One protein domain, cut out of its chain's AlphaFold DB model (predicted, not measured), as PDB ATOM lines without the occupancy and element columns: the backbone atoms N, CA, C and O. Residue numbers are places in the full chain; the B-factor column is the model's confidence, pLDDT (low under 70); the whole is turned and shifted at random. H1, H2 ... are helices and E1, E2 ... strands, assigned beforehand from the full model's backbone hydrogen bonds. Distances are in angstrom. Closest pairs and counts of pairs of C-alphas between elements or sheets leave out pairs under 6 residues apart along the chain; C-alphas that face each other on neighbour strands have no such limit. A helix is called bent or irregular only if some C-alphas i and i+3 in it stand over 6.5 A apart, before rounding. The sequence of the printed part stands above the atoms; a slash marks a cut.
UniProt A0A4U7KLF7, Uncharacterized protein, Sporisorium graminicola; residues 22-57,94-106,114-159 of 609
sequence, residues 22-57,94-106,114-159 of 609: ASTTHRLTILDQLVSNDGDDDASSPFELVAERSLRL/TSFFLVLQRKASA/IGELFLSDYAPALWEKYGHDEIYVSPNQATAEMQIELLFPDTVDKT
ATOM      1  N   ALA A  22      37.080 -50.712  36.596       73.75
ATOM      2  CA  ALA A  22      37.166 -51.109  35.191       73.75
ATOM      3  C   ALA A  22      37.408 -49.911  34.255       73.75
ATOM      4  O   ALA A  22      38.156 -50.027  33.282       73.75
ATOM      5  N   SER A  23      36.865 -48.735  34.585       75.25
ATOM      6  CA  SER A  23      37.027 -47.510  33.795       75.25
ATOM      7  C   SER A  23      38.486 -47.075  33.677       75.25
ATOM      8  O   SER A  23      38.950 -46.715  32.601       75.25
ATOM      9  N   THR A  24      39.264 -47.187  34.754       82.31
ATOM     10  CA  THR A  24      40.634 -46.657  34.780       82.31
ATOM     11  C   THR A  24      41.524 -47.302  33.719       82.31
ATOM     12  O   THR A  24      42.455 -46.672  33.222       82.31
ATOM     13  N   THR A  25      41.215 -48.547  33.348       90.12
ATOM     14  CA  THR A  25      41.970 -49.318  32.355       90.12
ATOM     15  C   THR A  25      41.223 -49.440  31.025       90.12
ATOM     16  O   THR A  25      41.860 -49.436  29.973       90.12
ATOM     17  N   HIS A  26      39.888 -49.519  31.050       93.88
ATOM     18  CA  HIS A  26      39.062 -49.847  29.883       93.88
ATOM     19  C   HIS A  26      38.092 -48.741  29.453       93.88
ATOM     20  O   HIS A  26      37.285 -48.975  28.560       93.88
ATOM     21  N   ARG A  27      38.182 -47.529  30.017       93.31
ATOM     22  CA  ARG A  27      37.293 -46.393  29.703       93.31
ATOM     23  C   ARG A  27      37.108 -46.166  28.209       93.31
ATOM     24  O   ARG A  27      35.976 -46.073  27.761       93.31
ATOM     25  N   LEU A  28      38.199 -46.086  27.443       94.81
ATOM     26  CA  LEU A  28      38.105 -45.825  26.003       94.81
ATOM     27  C   LEU A  28      37.390 -46.960  25.273       94.81
ATOM     28  O   LEU A  28      36.556 -46.686  24.434       94.81
ATOM     29  N   THR A  29      37.659 -48.215  25.634       94.88
ATOM     30  CA  THR A  29      36.981 -49.376  25.040       94.88
ATOM     31  C   THR A  29      35.501 -49.427  25.409       94.88
ATOM     32  O   THR A  29      34.693 -49.836  24.589       94.88
ATOM     33  N   ILE A  30      35.135 -49.026  26.628       94.69
ATOM     34  CA  ILE A  30      33.731 -48.952  27.050       94.69
ATOM     35  C   ILE A  30      33.012 -47.834  26.289       94.69
ATOM     36  O   ILE A  30      31.931 -48.066  25.765       94.69
ATOM     37  N   LEU A  31      33.621 -46.649  26.179       94.25
ATOM     38  CA  LEU A  31      33.066 -45.541  25.397       94.25
ATOM     39  C   LEU A  31      32.932 -45.894  23.919       94.25
ATOM     40  O   LEU A  31      31.911 -45.601  23.322       94.25
ATOM     41  N   ASP A  32      33.925 -46.569  23.351       93.56
ATOM     42  CA  ASP A  32      33.885 -47.074  21.984       93.56
ATOM     43  C   ASP A  32      32.701 -48.039  21.802       93.56
ATOM     44  O   ASP A  32      31.878 -47.854  20.917       93.56
ATOM     45  N   GLN A  33      32.508 -48.993  22.713       92.69
ATOM     46  CA  GLN A  33      31.355 -49.902  22.664       92.69
ATOM     47  C   GLN A  33      30.003 -49.189  22.821       92.69
ATOM     48  O   GLN A  33      29.004 -49.655  22.281       92.69
ATOM     49  N   LEU A  34      29.963 -48.086  23.571       93.69
ATOM     50  CA  LEU A  34      28.736 -47.349  23.859       93.69
ATOM     51  C   LEU A  34      28.436 -46.225  22.869       93.69
ATOM     52  O   LEU A  34      27.285 -45.825  22.786       93.69
ATOM     53  N   VAL A  35      29.417 -45.683  22.154       93.94
ATOM     54  CA  VAL A  35      29.259 -44.444  21.364       93.94
ATOM     55  C   VAL A  35      29.701 -44.629  19.914       93.94
ATOM     56  O   VAL A  35      29.376 -43.788  19.077       93.94
ATOM     57  N   SER A  36      30.439 -45.696  19.583       90.19
ATOM     58  CA  SER A  36      30.987 -45.832  18.233       90.19
ATOM     59  C   SER A  36      29.898 -45.820  17.177       90.19
ATOM     60  O   SER A  36      28.940 -46.596  17.203       90.19
ATOM     61  N   ASN A  37      30.105 -44.905  16.235       71.81
ATOM     62  CA  ASN A  37      29.328 -44.727  15.021       71.81
ATOM     63  C   ASN A  37      30.072 -45.321  13.817       71.81
ATOM     64  O   ASN A  37      29.832 -44.869  12.700       71.81
ATOM     65  N   ASP A  38      31.009 -46.250  14.035       68.75
ATOM     66  CA  ASP A  38      31.821 -46.817  12.959       68.75
ATOM     67  C   ASP A  38      30.916 -47.654  12.054       68.75
ATOM     68  O   ASP A  38      30.596 -48.812  12.321       68.75
ATOM     69  N   GLY A  39      30.414 -46.959  11.036       64.19
ATOM     70  CA  GLY A  39      29.440 -47.418  10.075       64.19
ATOM     71  C   GLY A  39      29.986 -48.549   9.225       64.19
ATOM     72  O   GLY A  39      31.079 -48.461   8.677       64.19
ATOM     73  N   ASP A  40      29.186 -49.596   9.143       54.75
ATOM     74  CA  ASP A  40      28.595 -50.055   7.893       54.75
ATOM     75  C   ASP A  40      27.306 -50.784   8.305       54.75
ATOM     76  O   ASP A  40      27.356 -51.880   8.851       54.75
ATOM     77  N   ASP A  41      26.182 -50.078   8.144       64.06
ATOM     78  CA  ASP A  41      24.784 -50.526   8.170       64.06
ATOM     79  C   ASP A  41      24.254 -51.283   9.430       64.06
ATOM     80  O   ASP A  41      24.767 -52.290   9.905       64.06
ATOM     81  N   ASP A  42      23.164 -50.757   9.997       65.38
ATOM     82  CA  ASP A  42      22.280 -51.330  11.037       65.38
ATOM     83  C   ASP A  42      22.747 -51.442  12.508       65.38
ATOM     84  O   ASP A  42      21.890 -51.488  13.390       65.38
ATOM     85  N   ALA A  43      24.045 -51.407  12.838       71.81
ATOM     86  CA  ALA A  43      24.515 -51.605  14.229       71.81
ATOM     87  C   ALA A  43      25.107 -50.358  14.923       71.81
ATOM     88  O   ALA A  43      25.897 -50.487  15.863       71.81
ATOM     89  N   SER A  44      24.757 -49.142  14.488       85.06
ATOM     90  CA  SER A  44      25.224 -47.925  15.171       85.06
ATOM     91  C   SER A  44      24.681 -47.868  16.599       85.06
ATOM     92  O   SER A  44      23.482 -48.080  16.801       85.06
ATOM     93  N   SER A  45      25.528 -47.539  17.578       90.12
ATOM     94  CA  SER A  45      25.064 -47.395  18.956       90.12
ATOM     95  C   SER A  45      23.924 -46.363  19.055       90.12
ATOM     96  O   SER A  45      24.022 -45.277  18.474       90.12
ATOM     97  N   PRO A  46      22.848 -46.652  19.811       92.00
ATOM     98  CA  PRO A  46      21.746 -45.730  20.030       92.00
ATOM     99  C   PRO A  46      22.122 -44.605  20.996       92.00
ATOM    100  O   PRO A  46      21.278 -43.748  21.253       92.00
ATOM    101  N   PHE A  47      23.336 -44.600  21.555       94.19
ATOM    102  CA  PHE A  47      23.768 -43.603  22.525       94.19
ATOM    103  C   PHE A  47      24.763 -42.599  21.941       94.19
ATOM    104  O   PHE A  47      25.675 -42.930  21.188       94.19
ATOM    105  N   GLU A  48      24.601 -41.359  22.373       93.38
ATOM    106  CA  GLU A  48      25.496 -40.234  22.176       93.38
ATOM    107  C   GLU A  48      26.057 -39.807  23.537       93.38
ATOM    108  O   GLU A  48      25.336 -39.758  24.534       93.38
ATOM    109  N   LEU A  49      27.354 -39.512  23.606       95.19
ATOM    110  CA  LEU A  49      27.971 -39.010  24.833       95.19
ATOM    111  C   LEU A  49      27.744 -37.498  24.944       95.19
ATOM    112  O   LEU A  49      28.344 -36.735  24.193       95.19
ATOM    113  N   VAL A  50      26.935 -37.071  25.914       94.88
ATOM    114  CA  VAL A  50      26.643 -35.646  26.159       94.88
ATOM    115  C   VAL A  50      27.718 -35.007  27.020       94.88
ATOM    116  O   VAL A  50      28.237 -33.935  26.712       94.88
ATOM    117  N   ALA A  51      28.038 -35.658  28.135       95.50
ATOM    118  CA  ALA A  51      28.973 -35.130  29.106       95.50
ATOM    119  C   ALA A  51      29.740 -36.255  29.786       95.50
ATOM    120  O   ALA A  51      29.263 -37.380  29.945       95.50
ATOM    121  N   GLU A  52      30.947 -35.918  30.215       95.81
ATOM    122  CA  GLU A  52      31.790 -36.821  30.965       95.81
ATOM    123  C   GLU A  52      32.549 -36.065  32.050       95.81
ATOM    124  O   GLU A  52      33.103 -34.989  31.812       95.81
ATOM    125  N   ARG A  53      32.620 -36.662  33.243       95.56
ATOM    126  CA  ARG A  53      33.393 -36.134  34.366       95.56
ATOM    127  C   ARG A  53      34.133 -37.249  35.082       95.56
ATOM    128  O   ARG A  53      33.565 -38.282  35.419       95.56
ATOM    129  N   SER A  54      35.413 -37.024  35.360       95.56
ATOM    130  CA  SER A  54      36.180 -37.858  36.286       95.56
ATOM    131  C   SER A  54      36.132 -37.237  37.677       95.56
ATOM    132  O   SER A  54      36.496 -36.067  37.828       95.56
ATOM    133  N   LEU A  55      35.741 -38.006  38.687       95.19
ATOM    134  CA  LEU A  55      35.675 -37.547  40.071       95.19
ATOM    135  C   LEU A  55      36.263 -38.617  40.993       95.19
ATOM    136  O   LEU A  55      36.089 -39.815  40.783       95.19
ATOM    137  N   ARG A  56      37.006 -38.174  42.005       95.56
ATOM    138  CA  ARG A  56      37.559 -39.042  43.042       95.56
ATOM    139  C   ARG A  56      36.907 -38.663  44.358       95.56
ATOM    140  O   ARG A  56      37.181 -37.579  44.854       95.56
ATOM    141  N   LEU A  57      36.088 -39.564  44.882       95.88
ATOM    142  CA  LEU A  57      35.393 -39.376  46.147       95.88
ATOM    143  C   LEU A  57      36.301 -39.800  47.305       95.88
ATOM    144  O   LEU A  57      36.978 -40.830  47.246       95.88
ATOM    145  N   THR A  94      39.554 -43.230  41.149       94.50
ATOM    146  CA  THR A  94      38.847 -42.211  40.369       94.50
ATOM    147  C   THR A  94      37.748 -42.890  39.556       94.50
ATOM    148  O   THR A  94      38.051 -43.759  38.736       94.50
ATOM    149  N   SER A  95      36.501 -42.487  39.773       94.44
ATOM    150  CA  SER A  95      35.344 -42.938  39.003       94.44
ATOM    151  C   SER A  95      35.093 -41.999  37.823       94.44
ATOM    152  O   SER A  95      35.422 -40.808  37.871       94.44
ATOM    153  N   PHE A  96      34.514 -42.535  36.753       95.81
ATOM    154  CA  PHE A  96      34.105 -41.758  35.585       95.81
ATOM    155  C   PHE A  96      32.589 -41.802  35.466       95.81
ATOM    156  O   PHE A  96      31.992 -42.876  35.475       95.81
ATOM    157  N   PHE A  97      31.994 -40.624  35.360       95.75
ATOM    158  CA  PHE A  97      30.567 -40.405  35.231       95.75
ATOM    159  C   PHE A  97      30.290 -40.009  33.788       95.75
ATOM    160  O   PHE A  97      30.869 -39.037  33.294       95.75
ATOM    161  N   LEU A  98      29.444 -40.784  33.119       96.00
ATOM    162  CA  LEU A  98      29.053 -40.587  31.732       96.00
ATOM    163  C   LEU A  98      27.577 -40.216  31.686       96.00
ATOM    164  O   LEU A  98      26.750 -40.932  32.248       96.00
ATOM    165  N   VAL A  99      27.260 -39.130  30.990       95.94
ATOM    166  CA  VAL A  99      25.888 -38.762  30.641       95.94
ATOM    167  C   VAL A  99      25.666 -39.179  29.199       95.94
ATOM    168  O   VAL A  99      26.272 -38.624  28.279       95.94
ATOM    169  N   LEU A 100      24.828 -40.192  29.018       95.31
ATOM    170  CA  LEU A 100      24.498 -40.756  27.717       95.31
ATOM    171  C   LEU A 100      23.121 -40.268  27.295       95.31
ATOM    172  O   LEU A 100      22.177 -40.338  28.082       95.31
ATOM    173  N   GLN A 101      23.011 -39.812  26.052       93.38
ATOM    174  CA  GLN A 101      21.753 -39.444  25.428       93.38
ATOM    175  C   GLN A 101      21.347 -40.453  24.369       93.38
ATOM    176  O   GLN A 101      22.181 -40.903  23.592       93.38
ATOM    177  N   ARG A 102      20.063 -40.802  24.289       91.50
ATOM    178  CA  ARG A 102      19.569 -41.615  23.171       91.50
ATOM    179  C   ARG A 102      19.541 -40.763  21.902       91.50
ATOM    180  O   ARG A 102      18.821 -39.764  21.842       91.50
ATOM    181  N   LYS A 103      20.285 -41.187  20.883       91.06
ATOM    182  CA  LYS A 103      20.272 -40.607  19.541       91.06
ATOM    183  C   LYS A 103      18.859 -40.732  18.975       91.06
ATOM    184  O   LYS A 103      18.251 -41.801  19.033       91.06
ATOM    185  N   ALA A 104      18.320 -39.641  18.438       83.81
ATOM    186  CA  ALA A 104      17.024 -39.659  17.771       83.81
ATOM    187  C   ALA A 104      17.166 -40.378  16.418       83.81
ATOM    188  O   ALA A 104      17.368 -39.740  15.388       83.81
ATOM    189  N   SER A 105      17.130 -41.713  16.409       73.94
ATOM    190  CA  SER A 105      17.040 -42.465  15.158       73.94
ATOM    191  C   SER A 105      15.642 -42.259  14.568       73.94
ATOM    192  O   SER A 105      14.625 -42.452  15.234       73.94
ATOM    193  N   ALA A 106      15.592 -41.805  13.317       55.72
ATOM    194  CA  ALA A 106      14.418 -41.213  12.670       55.72
ATOM    195  C   ALA A 106      13.251 -42.182  12.358       55.72
ATOM    196  O   ALA A 106      12.408 -41.851  11.529       55.72
ATOM    197  N   ILE A 114      15.288 -45.186  28.123       90.75
ATOM    198  CA  ILE A 114      16.722 -45.257  27.814       90.75
ATOM    199  C   ILE A 114      17.497 -46.102  28.844       90.75
ATOM    200  O   ILE A 114      18.395 -46.856  28.467       90.75
ATOM    201  N   GLY A 115      17.113 -46.029  30.122       91.38
ATOM    202  CA  GLY A 115      17.698 -46.835  31.192       91.38
ATOM    203  C   GLY A 115      17.425 -48.324  31.001       91.38
ATOM    204  O   GLY A 115      18.349 -49.129  31.077       91.38
ATOM    205  N   GLU A 116      16.186 -48.696  30.672       92.25
ATOM    206  CA  GLU A 116      15.829 -50.090  30.374       92.25
ATOM    207  C   GLU A 116      16.537 -50.613  29.128       92.25
ATOM    208  O   GLU A 116      17.021 -51.739  29.150       92.25
ATOM    209  N   LEU A 117      16.637 -49.803  28.068       92.44
ATOM    210  CA  LEU A 117      17.377 -50.152  26.854       92.44
ATOM    211  C   LEU A 117      18.852 -50.433  27.179       92.44
ATOM    212  O   LEU A 117      19.396 -51.460  26.778       92.44
ATOM    213  N   PHE A 118      19.496 -49.546  27.946       94.31
ATOM    214  CA  PHE A 118      20.882 -49.731  28.375       94.31
ATOM    215  C   PHE A 118      21.035 -51.004  29.213       94.31
ATOM    216  O   PHE A 118      21.922 -51.817  28.950       94.31
ATOM    217  N   LEU A 119      20.164 -51.198  30.206       93.69
ATOM    218  CA  LEU A 119      20.214 -52.335  31.123       93.69
ATOM    219  C   LEU A 119      19.903 -53.672  30.443       93.69
ATOM    220  O   LEU A 119      20.488 -54.680  30.834       93.69
ATOM    221  N   SER A 120      19.006 -53.710  29.452       94.62
ATOM    222  CA  SER A 120      18.644 -54.955  28.770       94.62
ATOM    223  C   SER A 120      19.632 -55.335  27.675       94.62
ATOM    224  O   SER A 120      19.979 -56.509  27.563       94.62
ATOM    225  N   ASP A 121      20.105 -54.361  26.896       93.44
ATOM    226  CA  ASP A 121      20.784 -54.657  25.633       93.44
ATOM    227  C   ASP A 121      22.312 -54.475  25.735       93.44
ATOM    228  O   ASP A 121      23.064 -55.190  25.075       93.44
ATOM    229  N   TYR A 122      22.802 -53.584  26.613       93.25
ATOM    230  CA  TYR A 122      24.226 -53.207  26.677       93.25
ATOM    231  C   TYR A 122      24.912 -53.609  27.983       93.25
ATOM    232  O   TYR A 122      26.046 -54.100  27.973       93.25
ATOM    233  N   ALA A 123      24.235 -53.434  29.118       93.56
ATOM    234  CA  ALA A 123      24.788 -53.749  30.427       93.56
ATOM    235  C   ALA A 123      25.228 -55.219  30.571       93.56
ATOM    236  O   ALA A 123      26.313 -55.423  31.112       93.56
ATOM    237  N   PRO A 124      24.514 -56.244  30.048       95.50
ATOM    238  CA  PRO A 124      24.943 -57.637  30.189       95.50
ATOM    239  C   PRO A 124      26.310 -57.909  29.556       95.50
ATOM    240  O   PRO A 124      27.164 -58.520  30.194       95.50
ATOM    241  N   ALA A 125      26.559 -57.388  28.349       94.50
ATOM    242  CA  ALA A 125      27.838 -57.557  27.658       94.50
ATOM    243  C   ALA A 125      28.985 -56.845  28.393       94.50
ATOM    244  O   ALA A 125      30.107 -57.354  28.483       94.50
ATOM    245  N   LEU A 126      28.708 -55.665  28.955       94.44
ATOM    246  CA  LEU A 126      29.681 -54.933  29.757       94.44
ATOM    247  C   LEU A 126      29.949 -55.630  31.101       94.44
ATOM    248  O   LEU A 126      31.104 -55.755  31.506       94.44
ATOM    249  N   TRP A 127      28.918 -56.125  31.780       95.12
ATOM    250  CA  TRP A 127      29.046 -56.838  33.049       95.12
ATOM    251  C   TRP A 127      29.724 -58.196  32.901       95.12
ATOM    252  O   TRP A 127      30.511 -58.565  33.769       95.12
ATOM    253  N   GLU A 128      29.496 -58.916  31.803       95.50
ATOM    254  CA  GLU A 128      30.222 -60.153  31.505       95.50
ATOM    255  C   GLU A 128      31.726 -59.883  31.353       95.50
ATOM    256  O   GLU A 128      32.563 -60.623  31.875       95.50
ATOM    257  N   LYS A 129      32.084 -58.784  30.678       95.06
ATOM    258  CA  LYS A 129      33.479 -58.443  30.376       95.06
ATOM    259  C   LYS A 129      34.221 -57.788  31.543       95.06
ATOM    260  O   LYS A 129      35.413 -58.041  31.722       95.06
ATOM    261  N   TYR A 130      33.549 -56.924  32.299       93.81
ATOM    262  CA  TYR A 130      34.175 -56.077  33.318       93.81
ATOM    263  C   TYR A 130      33.720 -56.392  34.749       93.81
ATOM    264  O   TYR A 130      34.426 -56.038  35.686       93.81
ATOM    265  N   GLY A 131      32.603 -57.098  34.927       93.69
ATOM    266  CA  GLY A 131      31.997 -57.423  36.218       93.69
ATOM    267  C   GLY A 131      30.778 -56.554  36.543       93.69
ATOM    268  O   GLY A 131      30.775 -55.348  36.298       93.69
ATOM    269  N   HIS A 132      29.754 -57.161  37.152       91.56
ATOM    270  CA  HIS A 132      28.534 -56.469  37.604       91.56
ATOM    271  C   HIS A 132      28.815 -55.319  38.574       91.56
ATOM    272  O   HIS A 132      28.150 -54.291  38.561       91.56
ATOM    273  N   ASP A 133      29.834 -55.494  39.405       90.75
ATOM    274  CA  ASP A 133      30.183 -54.558  40.462       90.75
ATOM    275  C   ASP A 133      30.929 -53.308  39.977       90.75
ATOM    276  O   ASP A 133      31.129 -52.384  40.766       90.75
ATOM    277  N   GLU A 134      31.362 -53.290  38.717       92.00
ATOM    278  CA  GLU A 134      32.244 -52.257  38.168       92.00
ATOM    279  C   GLU A 134      31.502 -51.155  37.407       92.00
ATOM    280  O   GLU A 134      32.088 -50.106  37.120       92.00
ATOM    281  N   ILE A 135      30.233 -51.387  37.073       93.44
ATOM    282  CA  ILE A 135      29.411 -50.473  36.286       93.44
ATOM    283  C   ILE A 135      28.103 -50.265  37.028       93.44
ATOM    284  O   ILE A 135      27.307 -51.194  37.169       93.44
ATOM    285  N   TYR A 136      27.904 -49.038  37.489       94.88
ATOM    286  CA  TYR A 136      26.656 -48.581  38.075       94.88
ATOM    287  C   TYR A 136      25.880 -47.784  37.026       94.88
ATOM    288  O   TYR A 136      26.463 -47.029  36.251       94.88
ATOM    289  N   VAL A 137      24.566 -47.967  36.987       95.25
ATOM    290  CA  VAL A 137      23.663 -47.275  36.064       95.25
ATOM    291  C   VAL A 137      22.516 -46.733  36.895       95.25
ATOM    292  O   VAL A 137      21.990 -47.462  37.737       95.25
ATOM    293  N   SER A 138      22.130 -45.481  36.660       95.38
ATOM    294  CA  SER A 138      20.976 -44.872  37.320       95.38
ATOM    295  C   SER A 138      19.724 -45.751  37.129       95.38
ATOM    296  O   SER A 138      19.365 -46.034  35.981       95.38
ATOM    297  N   PRO A 139      19.038 -46.180  38.206       92.94
ATOM    298  CA  PRO A 139      17.944 -47.152  38.127       92.94
ATOM    299  C   PRO A 139      16.682 -46.589  37.469       92.94
ATOM    300  O   PRO A 139      15.876 -47.340  36.928       92.94
ATOM    301  N   ASN A 140      16.483 -45.274  37.539       92.12
ATOM    302  CA  ASN A 140      15.346 -44.591  36.947       92.12
ATOM    303  C   ASN A 140      15.764 -43.202  36.429       92.12
ATOM    304  O   ASN A 140      16.845 -42.698  36.747       92.12
ATOM    305  N   GLN A 141      14.888 -42.598  35.627       91.00
ATOM    306  CA  GLN A 141      15.113 -41.295  34.999       91.00
ATOM    307  C   GLN A 141      15.263 -40.159  36.027       91.00
ATOM    308  O   GLN A 141      16.172 -39.345  35.911       91.00
ATOM    309  N   ALA A 142      14.424 -40.132  37.066       92.06
ATOM    310  CA  ALA A 142      14.467 -39.093  38.096       92.06
ATOM    311  C   ALA A 142      15.793 -39.101  38.885       92.06
ATOM    312  O   ALA A 142      16.365 -38.053  39.177       92.06
ATOM    313  N   THR A 143      16.322 -40.288  39.189       94.00
ATOM    314  CA  THR A 143      17.643 -40.470  39.794       94.00
ATOM    315  C   THR A 143      18.728 -40.003  38.832       94.00
ATOM    316  O   THR A 143      19.659 -39.334  39.270       94.00
ATOM    317  N   ALA A 144      18.620 -40.320  37.538       94.25
ATOM    318  CA  ALA A 144      19.578 -39.858  36.537       94.25
ATOM    319  C   ALA A 144      19.639 -38.322  36.493       94.25
ATOM    320  O   ALA A 144      20.726 -37.757  36.515       94.25
ATOM    321  N   GLU A 145      18.490 -37.644  36.503       92.38
ATOM    322  CA  GLU A 145      18.396 -36.178  36.514       92.38
ATOM    323  C   GLU A 145      19.023 -35.563  37.764       92.38
ATOM    324  O   GLU A 145      19.885 -34.693  37.649       92.38
ATOM    325  N   MET A 146      18.674 -36.073  38.947       94.44
ATOM    326  CA  MET A 146      19.268 -35.628  40.209       94.44
ATOM    327  C   MET A 146      20.791 -35.841  40.226       94.44
ATOM    328  O   MET A 146      21.542 -34.964  40.653       94.44
ATOM    329  N   GLN A 147      21.276 -36.968  39.697       95.75
ATOM    330  CA  GLN A 147      22.710 -37.230  39.567       95.75
ATOM    331  C   GLN A 147      23.383 -36.277  38.567       95.75
ATOM    332  O   GLN A 147      24.503 -35.831  38.820       95.75
ATOM    333  N   ILE A 148      22.729 -35.942  37.449       95.00
ATOM    334  CA  ILE A 148      23.242 -34.975  36.466       95.00
ATOM    335  C   ILE A 148      23.339 -33.587  37.088       95.00
ATOM    336  O   ILE A 148      24.380 -32.954  36.957       95.00
ATOM    337  N   GLU A 149      22.313 -33.128  37.800       94.94
ATOM    338  CA  GLU A 149      22.319 -31.830  38.481       94.94
ATOM    339  C   GLU A 149      23.468 -31.736  39.497       94.94
ATOM    340  O   GLU A 149      24.232 -30.769  39.509       94.94
ATOM    341  N   LEU A 150      23.659 -32.797  40.286       96.00
ATOM    342  CA  LEU A 150      24.708 -32.889  41.300       96.00
ATOM    343  C   LEU A 150      26.126 -32.918  40.693       96.00
ATOM    344  O   LEU A 150      27.058 -32.304  41.218       96.00
ATOM    345  N   LEU A 151      26.318 -33.655  39.595       96.06
ATOM    346  CA  LEU A 151      27.635 -33.910  38.998       96.06
ATOM    347  C   LEU A 151      27.995 -32.958  37.856       96.06
ATOM    348  O   LEU A 151      29.175 -32.827  37.527       96.06
ATOM    349  N   PHE A 152      27.019 -32.312  37.232       95.12
ATOM    350  CA  PHE A 152      27.172 -31.490  36.033       95.12
ATOM    351  C   PHE A 152      26.289 -30.231  36.101       95.12
ATOM    352  O   PHE A 152      25.472 -30.014  35.200       95.12
ATOM    353  N   PRO A 153      26.485 -29.354  37.104       92.81
ATOM    354  CA  PRO A 153      25.678 -28.139  37.252       92.81
ATOM    355  C   PRO A 153      25.699 -27.273  35.978       92.81
ATOM    356  O   PRO A 153      24.669 -26.761  35.555       92.81
ATOM    357  N   ASP A 154      26.835 -27.231  35.274       90.25
ATOM    358  CA  ASP A 154      27.014 -26.452  34.038       90.25
ATOM    359  C   ASP A 154      26.200 -26.966  32.829       90.25
ATOM    360  O   ASP A 154      26.146 -26.305  31.787       90.25
ATOM    361  N   THR A 155      25.636 -28.178  32.901       83.00
ATOM    362  CA  THR A 155      24.865 -28.777  31.790       83.00
ATOM    363  C   THR A 155      23.379 -28.442  31.851       83.00
ATOM    364  O   THR A 155      22.719 -28.404  30.805       83.00
ATOM    365  N   VAL A 156      22.870 -28.133  33.044       76.75
ATOM    366  CA  VAL A 156      21.461 -27.789  33.271       76.75
ATOM    367  C   VAL A 156      21.109 -26.486  32.546       76.75
ATOM    368  O   VAL A 156      20.088 -26.399  31.867       76.75
ATOM    369  N   ASP A 157      22.026 -25.519  32.555       77.56
ATOM    370  CA  ASP A 157      21.809 -24.218  31.916       77.56
ATOM    371  C   ASP A 157      21.828 -24.270  30.384       77.56
ATOM    372  O   ASP A 157      21.283 -23.383  29.739       77.56
ATOM    373  N   LYS A 158      22.456 -25.282  29.775       66.31
ATOM    374  CA  LYS A 158      22.625 -25.351  28.310       66.31
ATOM    375  C   LYS A 158      21.497 -26.088  27.605       66.31
ATOM    376  O   LYS A 158      21.144 -25.740  26.484       66.31
ATOM    377  N   THR A 159      20.932 -27.101  28.250       61.56
ATOM    378  CA  THR A 159      19.903 -27.953  27.632       61.56
ATOM    379  C   THR A 159      18.533 -27.282  27.575       61.56
ATOM    380  O   THR A 159      17.740 -27.597  26.689       61.56
TER     381      THR A 159
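AT A GLANCE: This is residues 22 to 57, 94 to 106 and 114 to 159 of the 609 residues of an uncharacterized protein of Sporisorium graminicola (UniProt A0A4U7KLF7). A long two-stranded antiparallel ribbon, E1 and E2, runs through the middle, with H1, H2 and H3 around it and short E3 near E2. H4 makes a corner with H3 at the periphery, and residues 38 to 43 stick out as a loop. The 95 printed residues include, in order, H1, E1, E2, H2, E3, H3 and H4, a mixed class of helices and strands. The whole is compact, with a radius of gyration of the C-alphas of 13.6 A and spans of 37 by 33 by 22 A.

HOW THE PARTS SIT: H1, residues 22 to 35, is irregular, with C-alphas 25 and 28 8.2 A apart. Its closest C-alphas to E2, residues 95 to 102, are Ser 23 and Phe 96, 6.7 A apart. E1, residues 47 to 55, bends by 63 degrees at residue 50 and is antiparallel to E2, with N 48 and O 101 within hydrogen-bond range at 2.7 A. H2, residues 114 to 130, is only just irregular, with C-alphas 121 and 124 6.9 A apart. H1 and H2 only just touch, with 3 pairs of C-alphas within 8 A, the closest being Ala 22 and Tyr 130 at 6.1 A. E3, residues 135 to 137, pairs with no named strand. H3, residues 141 to 151, comes closest to E2 at the C-alphas of Ile 148 and Val 99, 7.4 A. H4, residues 153 to 159, and H3 touch only at the corner, and only just, with 3 pairs of C-alphas within 8 A; the closest are Glu 149 and Val 156, 6.6 A. Every O i to N i+4 pair is within hydrogen-bond range in H3, against 8 of 10 in H1, 10 of 13 in H2 and 1 of 3 in H4, where 2 of 4 O i to N i+3 pairs are.

IN THESE COORDINATES: H1 begins at C-alpha 22, (37.166, -51.109, 35.191), and spans 17.3 A. E1 spans 22.1 A, E2 22.4 A, H2 21.3 A and H3 15.1 A. H4 ends at C-alpha 159, (19.903, -27.953, 27.632).

THE WHOLE: The farthest C-alphas, Asp 41 and Leu 57, are 41.0 A apart. Residues 58 to 93 and 107 to 113 are not printed; the C-alpha gaps are 7.3 A and 15.8 A. The link from H1 to E1 is long. Residues 38 to 42, 106 and 158 to 159 have pLDDT under 70.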